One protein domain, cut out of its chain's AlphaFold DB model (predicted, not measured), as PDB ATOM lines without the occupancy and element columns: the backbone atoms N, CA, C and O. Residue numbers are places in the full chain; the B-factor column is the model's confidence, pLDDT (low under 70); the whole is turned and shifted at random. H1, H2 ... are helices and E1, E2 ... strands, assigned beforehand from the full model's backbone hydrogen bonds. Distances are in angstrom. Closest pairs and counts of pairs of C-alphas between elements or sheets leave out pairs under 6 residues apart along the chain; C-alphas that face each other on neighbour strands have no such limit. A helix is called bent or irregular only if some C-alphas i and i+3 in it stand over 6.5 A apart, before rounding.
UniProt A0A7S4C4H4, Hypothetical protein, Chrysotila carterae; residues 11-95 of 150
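AT A GLANCE: This is residues 11 to 95 of the 150 residues of the protein "Hypothetical protein" of Chrysotila carterae (UniProt A0A7S4C4H4). A twisted sheet of four strands has two helices, H1 and H2, side by side on one of its faces, making two layers. The hairpin E1 and E2 makes the middle of the sheet, H2 covers the edge strand E4, and the short strand E5 follows at the end of H2. The printed part has 85 residues with two named helices and five named strands, in the order E1 E2 E3 H1 E4 H2 E5; the sheet is mixed, in the order E3 E2 E1 E4, and the class is mixed, helices and strands. It is compact, with a radius of gyration of the C-alphas of 12.6 A, and spans 39 by 30 by 20 A.

HOW THE PARTS SIT: E1, residues 12 to 17, and E2, residues 27 to 32, are inner strands and form a hairpin, antiparallel at 156 degrees, with N 15 and O 29 at 2.8 A. On the other side of E2, E3, residues 44 to 48, is parallel to it at 26 degrees, with N 30 and O 45 at 2.9 A. E4, residues 67 to 73, is antiparallel to E1 at 170 degrees, with N 14 and O 71 at 2.8 A. H2, residues 78 to 91, is on the sheet at a height of 10.0 A; it lies over E4 and runs along it, at 5 degrees on the local plane. The closest C-alphas of E4 and H2 are those of Val 67 and Phe 91, 6.1 A apart. H1, residues 54 to 64, is on the sheet too; its closest C-alpha to E3 is that of Val 60, 7.0 A from that of Met 47. E3, H1 and E4 form a split strand-helix-strand unit, two strands that run the same way with E2 and E1 between them, and its crossover is right-handed. H1 and H2 touch, closest at the C-alphas of Tyr 57 and His 87, 6.4 A apart, and run the same way at a shallow tilt of 34.9 degrees, only just short of steep. E5, residues 92 to 95, pairs with no named strand; its closest C-alpha to E4 is that of Leu 92, 5.2 A from that of Val 67. Of the O i to N i+4 pairs, 4 of 7 in H1 and 8 of 10 in H2 are within hydrogen-bond range.

IN THESE COORDINATES: E1 begins at C-alpha 12, (-19.576, 34.206, -30.759), and is 16.1 A long; E2 is 17.0 A, E3 13.7 A and E4 16.6 A. H1 is 16.3 A long and starts at C-alpha 54, (-31.514, 24.372, -25.041). H2 is 20.4 A long and only just irregular: C-alphas 87 and 90 are 6.54 A apart. E5, 8.3 A long, ends at C-alpha 95, (-23.684, 20.286, -48.009).

THE WHOLE: The two C-alphas farthest apart, those of Pro 22 and Gly 79, are 38.9 A apart. The printed part has no cut. The link from E2 to E3 is long, with 11 residues, of which 40 to 41 pair antiparallel with residues 44 to 45 of E3. Mean pLDDT of the printed part is 83.9; residues 11 to 24 are under 70.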
ATOM      1  N   SER A  11     -17.795  35.012 -26.759       46.19
ATOM      2  CA  SER A  11     -18.536  33.796 -27.088       46.19
ATOM      3  C   SER A  11     -19.409  33.990 -28.333       46.19
ATOM      4  O   SER A  11     -20.618  34.188 -28.216       46.19
ATOM      5  N   MET A  12     -18.824  33.959 -29.529       51.75
ATOM      6  CA  MET A  12     -19.576  34.206 -30.759       51.75
ATOM      7  C   MET A  12     -20.036  32.904 -31.421       51.75
ATOM      8  O   MET A  12     -19.251  32.087 -31.896       51.75
ATOM      9  N   PHE A  13     -21.353  32.749 -31.524       51.41
ATOM     10  CA  PHE A  13     -21.980  31.771 -32.404       51.41
ATOM     11  C   PHE A  13     -22.255  32.429 -33.763       51.41
ATOM     12  O   PHE A  13     -23.061  33.358 -33.832       51.41
ATOM     13  N   LEU A  14     -21.586  31.998 -34.836       57.25
ATOM     14  CA  LEU A  14     -21.780  32.548 -36.183       57.25
ATOM     15  C   LEU A  14     -22.598  31.603 -37.055       57.25
ATOM     16  O   LEU A  14     -22.258  30.438 -37.238       57.25
ATOM     17  N   LEU A  15     -23.649  32.134 -37.664       54.69
ATOM     18  CA  LEU A  15     -24.488  31.428 -38.622       54.69
ATOM     19  C   LEU A  15     -24.430  32.158 -39.966       54.69
ATOM     20  O   LEU A  15     -24.703  33.358 -40.036       54.69
ATOM     21  N   PHE A  16     -24.101  31.446 -41.040       57.06
ATOM     22  CA  PHE A  16     -24.093  31.986 -42.401       57.06
ATOM     23  C   PHE A  16     -25.232  31.363 -43.209       57.06
ATOM     24  O   PHE A  16     -25.341  30.140 -43.275       57.06
ATOM     25  N   GLY A  17     -26.077  32.193 -43.825       44.25
ATOM     26  CA  GLY A  17     -27.156  31.753 -44.719       44.25
ATOM     27  C   GLY A  17     -26.989  32.286 -46.147       44.25
ATOM     28  O   GLY A  17     -26.567  33.432 -46.337       44.25
ATOM     29  N   HIS A  18     -27.337  31.474 -47.148       51.09
ATOM     30  CA  HIS A  18     -27.232  31.769 -48.576       51.09
ATOM     31  C   HIS A  18     -28.584  31.677 -49.303       51.09
ATOM     32  O   HIS A  18     -29.370  30.746 -49.117       51.09
ATOM     33  N   LEU A  19     -28.828  32.654 -50.185       42.59
ATOM     34  CA  LEU A  19     -29.952  32.709 -51.120       42.59
ATOM     35  C   LEU A  19     -29.437  32.508 -52.552       42.59
ATOM     36  O   LEU A  19     -28.454  33.099 -52.986       42.59
ATOM     37  N   THR A  20     -30.146  31.663 -53.284       48.09
ATOM     38  CA  THR A  20     -29.854  31.116 -54.611       48.09
ATOM     39  C   THR A  20     -29.858  32.155 -55.756       48.09
ATOM     40  O   THR A  20     -30.884  32.251 -56.420       48.09
ATOM     41  N   HIS A  21     -28.777  32.919 -56.031       42.72
ATOM     42  CA  HIS A  21     -28.446  33.475 -57.381       42.72
ATOM     43  C   HIS A  21     -27.101  34.272 -57.444       42.72
ATOM     44  O   HIS A  21     -26.526  34.561 -56.395       42.72
ATOM     45  N   PRO A  22     -26.532  34.634 -58.628       40.81
ATOM     46  CA  PRO A  22     -25.092  34.716 -58.913       40.81
ATOM     47  C   PRO A  22     -24.438  36.052 -58.474       40.81
ATOM     48  O   PRO A  22     -23.355  36.397 -58.933       40.81
ATOM     49  N   LEU A  23     -25.097  36.806 -57.585       47.84
ATOM     50  CA  LEU A  23     -24.634  38.065 -56.981       47.84
ATOM     51  C   LEU A  23     -24.216  37.883 -55.502       47.84
ATOM     52  O   LEU A  23     -24.102  38.866 -54.781       47.84
ATOM     53  N   LEU A  24     -24.008  36.630 -55.064       55.97
ATOM     54  CA  LEU A  24     -23.313  36.168 -53.846       55.97
ATOM     55  C   LEU A  24     -23.300  37.148 -52.655       55.97
ATOM     56  O   LEU A  24     -22.244  37.596 -52.207       55.97
ATOM     57  N   LEU A  25     -24.469  37.454 -52.091       70.69
ATOM     58  CA  LEU A  25     -24.536  38.177 -50.821       70.69
ATOM     59  C   LEU A  25     -24.643  37.177 -49.668       70.69
ATOM     60  O   LEU A  25     -25.593  36.405 -49.572       70.69
ATOM     61  N   VAL A  26     -23.637  37.198 -48.795       80.62
ATOM     62  CA  VAL A  26     -23.614  36.457 -47.529       80.62
ATOM     63  C   VAL A  26     -24.364  37.261 -46.471       80.62
ATOM     64  O   VAL A  26     -24.065  38.448 -46.292       80.62
ATOM     65  N   GLN A  27     -25.295  36.611 -45.771       87.12
ATOM     66  CA  GLN A  27     -25.914  37.115 -44.548       87.12
ATOM     67  C   GLN A  27     -25.274  36.414 -43.348       87.12
ATOM     68  O   GLN A  27     -25.216  35.184 -43.302       87.12
ATOM     69  N   VAL A  28     -24.814  37.207 -42.386       89.25
ATOM     70  CA  VAL A  28     -24.226  36.734 -41.133       89.25
ATOM     71  C   VAL A  28     -25.231  36.938 -40.011       89.25
ATOM     72  O   VAL A  28     -25.905  37.975 -39.944       89.25
ATOM     73  N   PHE A  29     -25.307  35.957 -39.123       90.44
ATOM     74  CA  PHE A  29     -25.970  36.100 -37.843       90.44
ATOM     75  C   PHE A  29     -24.997  35.783 -36.718       90.44
ATOM     76  O   PHE A  29     -24.359  34.735 -36.741       90.44
ATOM     77  N   GLY A  30     -24.882  36.700 -35.765       91.12
ATOM     78  CA  GLY A  30     -24.166  36.470 -34.516       91.12
ATOM     79  C   GLY A  30     -25.148  36.104 -33.412       91.12
ATOM     80  O   GLY A  30     -26.292  36.563 -33.415       91.12
ATOM     81  N   ALA A  31     -24.721  35.314 -32.441       90.62
ATOM     82  CA  ALA A  31     -25.461  35.185 -31.202       90.62
ATOM     83  C   ALA A  31     -24.522  35.171 -30.002       90.62
ATOM     84  O   ALA A  31     -23.482  34.516 -30.043       90.62
ATOM     85  N   ASP A  32     -24.911  35.905 -28.962       90.69
ATOM     86  CA  ASP A  32     -24.162  36.054 -27.714       90.69
ATOM     87  C   ASP A  32     -25.151  36.103 -26.533       90.69
ATOM     88  O   ASP A  32     -26.341  36.382 -26.711       90.69
ATOM     89  N   LEU A  33     -24.686  35.786 -25.328       90.56
ATOM     90  CA  LEU A  33     -25.481  35.912 -24.108       90.56
ATOM     91  C   LEU A  33     -25.585  37.372 -23.655       90.56
ATOM     92  O   LEU A  33     -26.628  37.769 -23.124       90.56
ATOM     93  N   ASP A  34     -24.505  38.134 -23.836       91.00
ATOM     94  CA  ASP A  34     -24.411  39.529 -23.425       91.00
ATOM     95  C   ASP A  34     -25.179  40.423 -24.405       91.00
ATOM     96  O   ASP A  34     -24.785  40.639 -25.549       91.00
ATOM     97  N   GLU A  35     -26.308  40.966 -23.950       91.56
ATOM     98  CA  GLU A  35     -27.142  41.846 -24.769       91.56
ATOM     99  C   GLU A  35     -26.433  43.152 -25.153       91.56
ATOM    100  O   GLU A  35     -26.789  43.767 -26.158       91.56
ATOM    101  N   THR A  36     -25.423  43.577 -24.387       93.25
ATOM    102  CA  THR A  36     -24.721  44.849 -24.616       93.25
ATOM    103  C   THR A  36     -23.822  44.818 -25.846       93.25
ATOM    104  O   THR A  36     -23.531  45.873 -26.411       93.25
ATOM    105  N   VAL A  37     -23.423  43.623 -26.291       87.81
ATOM    106  CA  VAL A  37     -22.636  43.434 -27.514       87.81
ATOM    107  C   VAL A  37     -23.511  43.141 -28.731       87.81
ATOM    108  O   VAL A  37     -22.992  43.029 -29.838       87.81
ATOM    109  N   LEU A  38     -24.834  43.022 -28.564       91.00
ATOM    110  CA  LEU A  38     -25.747  42.771 -29.673       91.00
ATOM    111  C   LEU A  38     -25.968  44.049 -30.493       91.00
ATOM    112  O   LEU A  38     -26.350  45.102 -29.988       91.00
ATOM    113  N   PHE A  39     -25.771  43.938 -31.801       91.50
ATOM    114  CA  PHE A  39     -25.982  44.989 -32.787       91.50
ATOM    115  C   PHE A  39     -26.665  44.448 -34.053       91.50
ATOM    116  O   PHE A  39     -26.789  43.240 -34.280       91.50
ATOM    117  N   SER A  40     -27.118  45.355 -34.911       93.25
ATOM    118  CA  SER A  40     -27.589  45.015 -36.250       93.25
ATOM    119  C   SER A  40     -27.077  46.050 -37.235       93.25
ATOM    120  O   SER A  40     -27.242  47.249 -37.027       93.25
ATOM    121  N   GLU A  41     -26.513  45.578 -38.338       91.06
ATOM    122  CA  GLU A  41     -26.058  46.416 -39.443       91.06
ATOM    123  C   GLU A  41     -26.268  45.705 -40.787       91.06
ATOM    124  O   GLU A  41     -26.930  44.666 -40.878       91.06
ATOM    125  N   ASN A  42     -25.748  46.278 -41.871       89.56
ATOM    126  CA  ASN A  42     -25.932  45.712 -43.200       89.56
ATOM    127  C   ASN A  42     -25.362  44.281 -43.283       89.56
ATOM    128  O   ASN A  42     -24.150  44.086 -43.219       89.56
ATOM    129  N   ARG A  43     -26.243  43.294 -43.502       85.56
ATOM    130  CA  ARG A  43     -25.928  41.854 -43.615       85.56
ATOM    131  C   ARG A  43     -25.381  41.194 -42.345       85.56
ATOM    132  O   ARG A  43     -24.936  40.051 -42.421       85.56
ATOM    133  N   ILE A  44     -25.476  41.858 -41.193       88.38
ATOM    134  CA  ILE A  44     -25.160  41.275 -39.885       88.38
ATOM    135  C   ILE A  44     -26.328  41.538 -38.946       88.38
ATOM    136  O   ILE A  44     -26.740  42.679 -38.742       88.38
ATOM    137  N   LYS A  45     -26.879  40.471 -38.380       90.00
ATOM    138  CA  LYS A  45     -27.907  40.556 -37.342       90.00
ATOM    139  C   LYS A  45     -27.441  39.761 -36.144       90.00
ATOM    140  O   LYS A  45     -27.005  38.630 -36.314       90.00
ATOM    141  N   THR A  46     -27.553  40.317 -34.951       91.38
ATOM    142  CA  THR A  46     -27.252  39.560 -33.738       91.38
ATOM    143  C   THR A  46     -28.514  39.250 -32.952       91.38
ATOM    144  O   THR A  46     -29.546  39.906 -33.114       91.38
ATOM    145  N   MET A  47     -28.455  38.201 -32.143       91.38
ATOM    146  CA  MET A  47     -29.561  37.765 -31.303       91.38
ATOM    147  C   MET A  47     -29.043  37.168 -30.007       91.38
ATOM    148  O   MET A  47     -27.962  36.591 -29.964       91.38
ATOM    149  N   GLN A  48     -29.834  37.287 -28.948       92.38
ATOM    150  CA  GLN A  48     -29.438  36.725 -27.674       92.38
ATOM    151  C   GLN A  48     -29.554  35.197 -27.695       92.38
ATOM    152  O   GLN A  48     -30.584  34.649 -28.101       92.38
ATOM    153  N   ILE A  49     -28.536  34.505 -27.189       91.69
ATOM    154  CA  ILE A  49     -28.582  33.061 -26.954       91.69
ATOM    155  C   ILE A  49     -27.904  32.704 -25.637       91.69
ATOM    156  O   ILE A  49     -26.919  33.309 -25.233       91.69
ATOM    157  N   ASN A  50     -28.402  31.671 -24.961       92.94
ATOM    158  CA  ASN A  50     -27.692  31.068 -23.844       92.94
ATOM    159  C   ASN A  50     -27.338  29.631 -24.216       92.94
ATOM    160  O   ASN A  50     -28.197  28.748 -24.186       92.94
ATOM    161  N   GLN A  51     -26.062  29.379 -24.514       91.62
ATOM    162  CA  GLN A  51     -25.613  28.067 -24.985       91.62
ATOM    163  C   GLN A  51     -25.816  26.932 -23.964       91.62
ATOM    164  O   GLN A  51     -25.791  25.761 -24.341       91.62
ATOM    165  N   LEU A  52     -26.068  27.247 -22.688       93.12
ATOM    166  CA  LEU A  52     -26.405  26.276 -21.640       93.12
ATOM    167  C   LEU A  52     -27.916  26.030 -21.500       93.12
ATOM    168  O   LEU A  52     -28.322  25.143 -20.752       93.12
ATOM    169  N   LYS A  53     -28.761  26.796 -22.200       93.31
ATOM    170  CA  LYS A  53     -30.223  26.657 -22.184       93.31
ATOM    171  C   LYS A  53     -30.727  26.236 -23.570       93.31
ATOM    172  O   LYS A  53     -31.000  27.113 -24.396       93.31
ATOM    173  N   PRO A  54     -30.953  24.927 -23.803       87.56
ATOM    174  CA  PRO A  54     -31.514  24.372 -25.041       87.56
ATOM    175  C   PRO A  54     -32.681  25.163 -25.647       87.56
ATOM    176  O   PRO A  54     -32.722  25.402 -26.849       87.56
ATOM    177  N   GLY A  55     -33.607  25.642 -24.807       87.56
ATOM    178  CA  GLY A  55     -34.775  26.405 -25.256       87.56
ATOM    179  C   GLY A  55     -34.447  27.712 -25.990       87.56
ATOM    180  O   GLY A  55     -35.269  28.181 -26.771       87.56
ATOM    181  N   THR A  56     -33.257  28.290 -25.791       89.62
ATOM    182  CA  THR A  56     -32.860  29.539 -26.467       89.62
ATOM    183  C   THR A  56     -32.457  29.321 -27.927       89.62
ATOM    184  O   THR A  56     -32.756  30.169 -28.763       89.62
ATOM    185  N   TYR A  57     -31.907  28.151 -28.273       89.06
ATOM    186  CA  TYR A  57     -31.554  27.800 -29.655       89.06
ATOM    187  C   TYR A  57     -32.773  27.745 -30.574       89.06
ATOM    188  O   TYR A  57     -32.701  28.139 -31.734       89.06
ATOM    189  N   HIS A  58     -33.909  27.279 -30.053       80.50
ATOM    190  CA  HIS A  58     -35.142  27.187 -30.831       80.50
ATOM    191  C   HIS A  58     -35.619  28.558 -31.317       80.50
ATOM    192  O   HIS A  58     -36.056  28.689 -32.459       80.50
ATOM    193  N   ASN A  59     -35.495  29.588 -30.477       81.88
ATOM    194  CA  ASN A  59     -35.869  30.956 -30.838       81.88
ATOM    195  C   ASN A  59     -34.955  31.507 -31.937       81.88
ATOM    196  O   ASN A  59     -35.441  32.095 -32.902       81.88
ATOM    197  N   VAL A  60     -33.652  31.245 -31.808       86.00
ATOM    198  CA  VAL A  60     -32.628  31.613 -32.787       86.00
ATOM    199  C   VAL A  60     -32.929  30.953 -34.129       86.00
ATOM    200  O   VAL A  60     -33.304  31.622 -35.090       86.00
ATOM    201  N   PHE A  61     -32.881  29.627 -34.193       85.38
ATOM    202  CA  PHE A  61     -32.946  28.911 -35.459       85.38
ATOM    203  C   PHE A  61     -34.316  28.942 -36.142       85.38
ATOM    204  O   PHE A  61     -34.381  28.954 -37.371       85.38
ATOM    205  N   ARG A  62     -35.422  29.033 -35.389       81.31
ATOM    206  CA  ARG A  62     -36.751  29.223 -35.994       81.31
ATOM    207  C   ARG A  62     -36.833  30.533 -36.781       81.31
ATOM    208  O   ARG A  62     -37.515  30.568 -37.800       81.31
ATOM    209  N   SER A  63     -36.163  31.589 -36.318       81.88
ATOM    210  CA  SER A  63     -36.151  32.880 -37.019       81.88
ATOM    211  C   SER A  63     -35.261  32.878 -38.267       81.88
ATOM    212  O   SER A  63     -35.530  33.614 -39.213       81.88
ATOM    213  N   LEU A  64     -34.228  32.031 -38.278       85.81
ATOM    214  CA  LEU A  64     -33.213  31.970 -39.332       85.81
ATOM    215  C   LEU A  64     -33.565  30.989 -40.450       85.81
ATOM    216  O   LEU A  64     -33.218  31.220 -41.607       85.81
ATOM    217  N   GLY A  65     -34.259  29.901 -40.117       88.69
ATOM    218  CA  GLY A  65     -34.454  28.787 -41.034       88.69
ATOM    219  C   GLY A  65     -33.163  27.989 -41.224       88.69
ATOM    220  O   GLY A  65     -32.349  27.877 -40.309       88.69
ATOM    221  N   GLN A  66     -33.001  27.384 -42.404       91.19
ATOM    222  CA  GLN A  66     -31.800  26.604 -42.684       91.19
ATOM    223  C   GLN A  66     -30.591  27.489 -43.011       91.19
ATOM    224  O   GLN A  66     -30.720  28.480 -43.728       91.19
ATOM    225  N   VAL A  67     -29.414  27.065 -42.556       91.56
ATOM    226  CA  VAL A  67     -28.134  27.778 -42.679       91.56
ATOM    227  C   VAL A  67     -27.075  26.905 -43.352       91.56
ATOM    228  O   VAL A  67     -27.136  25.675 -43.296       91.56
ATOM    229  N   ASP A  68     -26.104  27.537 -43.999       93.06
ATOM    230  CA  ASP A  68     -25.020  26.866 -44.721       93.06
ATOM    231  C   ASP A  68     -23.835  26.560 -43.813       93.06
ATOM    232  O   ASP A  68     -23.192  25.522 -43.966       93.06
ATOM    233  N   ILE A  69     -23.539  27.462 -42.873       94.00
ATOM    234  CA  ILE A  69     -22.428  27.306 -41.936       94.00
ATOM    235  C   ILE A  69     -22.880  27.701 -40.534       94.00
ATOM    236  O   ILE A  69     -23.557  28.713 -40.354       94.00
ATOM    237  N   ILE A  70     -22.470  26.902 -39.557       95.31
ATOM    238  CA  ILE A  70     -22.587  27.146 -38.126       95.31
ATOM    239  C   ILE A  70     -21.174  27.113 -37.547       95.31
ATOM    240  O   ILE A  70     -20.454  26.148 -37.780       95.31
ATOM    241  N   ILE A  71     -20.775  28.134 -36.801       95.44
ATOM    242  CA  ILE A  71     -19.503  28.180 -36.078       95.44
ATOM    243  C   ILE A  71     -19.808  28.466 -34.615       95.44
ATOM    244  O   ILE A  71     -20.526  29.413 -34.301       95.44
ATOM    245  N   ASP A  72     -19.273  27.640 -33.730       94.88
ATOM    246  CA  ASP A  72     -19.331  27.818 -32.287       94.88
ATOM    247  C   ASP A  72     -17.946  28.125 -31.745       94.88
ATOM    248  O   ASP A  72     -17.164  27.221 -31.447       94.88
ATOM    249  N   ASP A  73     -17.699  29.424 -31.623       89.44
ATOM    250  CA  ASP A  73     -16.572  30.047 -30.936       89.44
ATOM    251  C   ASP A  73     -17.082  30.667 -29.616       89.44
ATOM    252  O   ASP A  73     -16.942  31.854 -29.326       89.44
ATOM    253  N   GLY A  74     -17.876  29.867 -28.893       88.25
ATOM    254  CA  GLY A  74     -18.693  30.278 -27.757       88.25
ATOM    255  C   GLY A  74     -18.051  30.038 -26.388       88.25
ATOM    256  O   GLY A  74     -16.895  30.321 -26.127       88.25
ATOM    257  N   LEU A  75     -18.820  29.460 -25.464       89.00
ATOM    258  CA  LEU A  75     -18.423  29.226 -24.067       89.00
ATOM    259  C   LEU A  75     -17.266  28.210 -23.886       89.00
ATOM    260  O   LEU A  75     -16.808  27.996 -22.762       89.00
ATOM    261  N   HIS A  76     -16.845  27.518 -24.951       89.44
ATOM    262  CA  HIS A  76     -15.802  26.473 -24.958       89.44
ATOM    263  C   HIS A  76     -15.954  25.386 -23.876       89.44
ATOM    264  O   HIS A  76     -14.982  24.775 -23.416       89.44
ATOM    265  N   SER A  77     -17.190  25.141 -23.437       91.88
ATOM    266  CA  SER A  77     -17.519  24.041 -22.536       91.88
ATOM    267  C   SER A  77     -18.165  22.918 -23.333       91.88
ATOM    268  O   SER A  77     -19.046  23.166 -24.154       91.88
ATOM    269  N   PHE A  78     -17.782  21.673 -23.044       93.75
ATOM    270  CA  PHE A  78     -18.288  20.508 -23.774       93.75
ATOM    271  C   PHE A  78     -19.826  20.468 -23.840       93.75
ATOM    272  O   PHE A  78     -20.388  20.194 -24.894       93.75
ATOM    273  N   GLY A  79     -20.513  20.793 -22.739       94.56
ATOM    274  CA  GLY A  79     -21.978  20.831 -22.703       94.56
ATOM    275  C   GLY A  79     -22.585  21.931 -23.581       94.56
ATOM    276  O   GLY A  79     -23.556  21.675 -24.288       94.56
ATOM    277  N   ALA A  80     -22.003  23.135 -23.580       93.38
ATOM    278  CA  ALA A  80     -22.441  24.220 -24.460       93.38
ATOM    279  C   ALA A  80     -22.230  23.864 -25.937       93.38
ATOM    280  O   ALA A  80     -23.152  24.010 -26.737       93.38
ATOM    281  N   ASN A  81     -21.062  23.311 -26.269       95.19
ATOM    282  CA  ASN A  81     -20.755  22.895 -27.631       95.19
ATOM    283  C   ASN A  81     -21.653  21.750 -28.109       95.19
ATOM    284  O   ASN A  81     -22.087  21.722 -29.258       95.19
ATOM    285  N   LEU A  82     -21.989  20.804 -27.230       95.88
ATOM    286  CA  LEU A  82     -22.913  19.733 -27.588       95.88
ATOM    287  C   LEU A  82     -24.333  20.267 -27.822       95.88
ATOM    288  O   LEU A  82     -25.004  19.794 -28.737       95.88
ATOM    289  N   ASN A  83     -24.776  21.276 -27.064       95.31
ATOM    290  CA  ASN A  83     -26.052  21.944 -27.329       95.31
ATOM    291  C   ASN A  83     -26.059  22.602 -28.715       95.31
ATOM    292  O   ASN A  83     -27.030  22.425 -29.449       95.31
ATOM    293  N   THR A  84     -24.977  23.285 -29.104       95.25
ATOM    294  CA  THR A  84     -24.801  23.776 -30.479       95.25
ATOM    295  C   THR A  84     -25.005  22.652 -31.491       95.25
ATOM    296  O   THR A  84     -25.786  22.800 -32.428       95.25
ATOM    297  N   VAL A  85     -24.305  21.528 -31.318       96.56
ATOM    298  CA  VAL A  85     -24.348  20.415 -32.273       96.56
ATOM    299  C   VAL A  85     -25.768  19.857 -32.372       96.56
ATOM    300  O   VAL A  85     -26.332  19.777 -33.461       96.56
ATOM    301  N   VAL A  86     -26.380  19.530 -31.236       95.50
ATOM    302  CA  VAL A  86     -27.705  18.898 -31.173       95.50
ATOM    303  C   VAL A  86     -28.803  19.814 -31.712       95.50
ATOM    304  O   VAL A  86     -29.679  19.356 -32.445       95.50
ATOM    305  N   HIS A  87     -28.768  21.104 -31.374       94.56
ATOM    306  CA  HIS A  87     -29.823  22.041 -31.762       94.56
ATOM    307  C   HIS A  87     -29.564  22.743 -33.097       94.56
ATOM    308  O   HIS A  87     -30.520  23.206 -33.714       94.56
ATOM    309  N   GLY A  88     -28.316  22.791 -33.565       94.06
ATOM    310  CA  GLY A  88     -27.931  23.401 -34.836       94.06
ATOM    311  C   GLY A  88     -27.997  22.453 -36.031       94.06
ATOM    312  O   GLY A  88     -28.474  22.854 -37.094       94.06
ATOM    313  N   LEU A  89     -27.600  21.183 -35.881       95.31
ATOM    314  CA  LEU A  89     -27.598  20.202 -36.983       95.31
ATOM    315  C   LEU A  89     -28.937  20.071 -37.746       95.31
ATOM    316  O   LEU A  89     -28.903  19.937 -38.978       95.31
ATOM    317  N   PRO A  90     -30.121  20.133 -37.096       94.12
ATOM    318  CA  PRO A  90     -31.401  20.096 -37.808       94.12
ATOM    319  C   PRO A  90     -31.591  21.255 -38.795       94.12
ATOM    320  O   PRO A  90     -32.250  21.086 -39.822       94.12
ATOM    321  N   PHE A  91     -30.989  22.410 -38.511       93.69
ATOM    322  CA  PHE A  91     -31.069  23.617 -39.333       93.69
ATOM    323  C   PHE A  91     -29.911  23.736 -40.324       93.69
ATOM    324  O   PHE A  91     -29.946  24.588 -41.207       93.69
ATOM    325  N   LEU A  92     -28.909  22.863 -40.251       94.50
ATOM    326  CA  LEU A  92     -27.840  22.829 -41.236       94.50
ATOM    327  C   LEU A  92     -28.357  22.268 -42.572       94.50
ATOM    328  O   LEU A  92     -28.981  21.197 -42.611       94.50
ATOM    329  N   ARG A  93     -28.107  22.985 -43.674       94.12
ATOM    330  CA  ARG A  93     -28.449  22.544 -45.037       94.12
ATOM    331  C   ARG A  93     -27.619  21.328 -45.445       94.12
ATOM    332  O   ARG A  93     -26.508  21.125 -44.960       94.12
ATOM    333  N   GLY A  94     -28.140  20.530 -46.378       96.25
ATOM    334  CA  GLY A  94     -27.327  19.522 -47.064       96.25
ATOM    335  C   GLY A  94     -26.154  20.193 -47.784       96.25
ATOM    336  O   GLY A  94     -26.345  21.183 -48.486       96.25
ATOM    337  N   GLY A  95     -24.945  19.684 -47.571       96.12
ATOM    338  CA  GLY A  95     -23.684  20.286 -48.009       96.12
ATOM    339  C   GLY A  95     -23.083  21.308 -47.036       96.12
ATOM    340  O   GLY A  95     -21.927  21.689 -47.229       96.12
TER     341      GLY A  95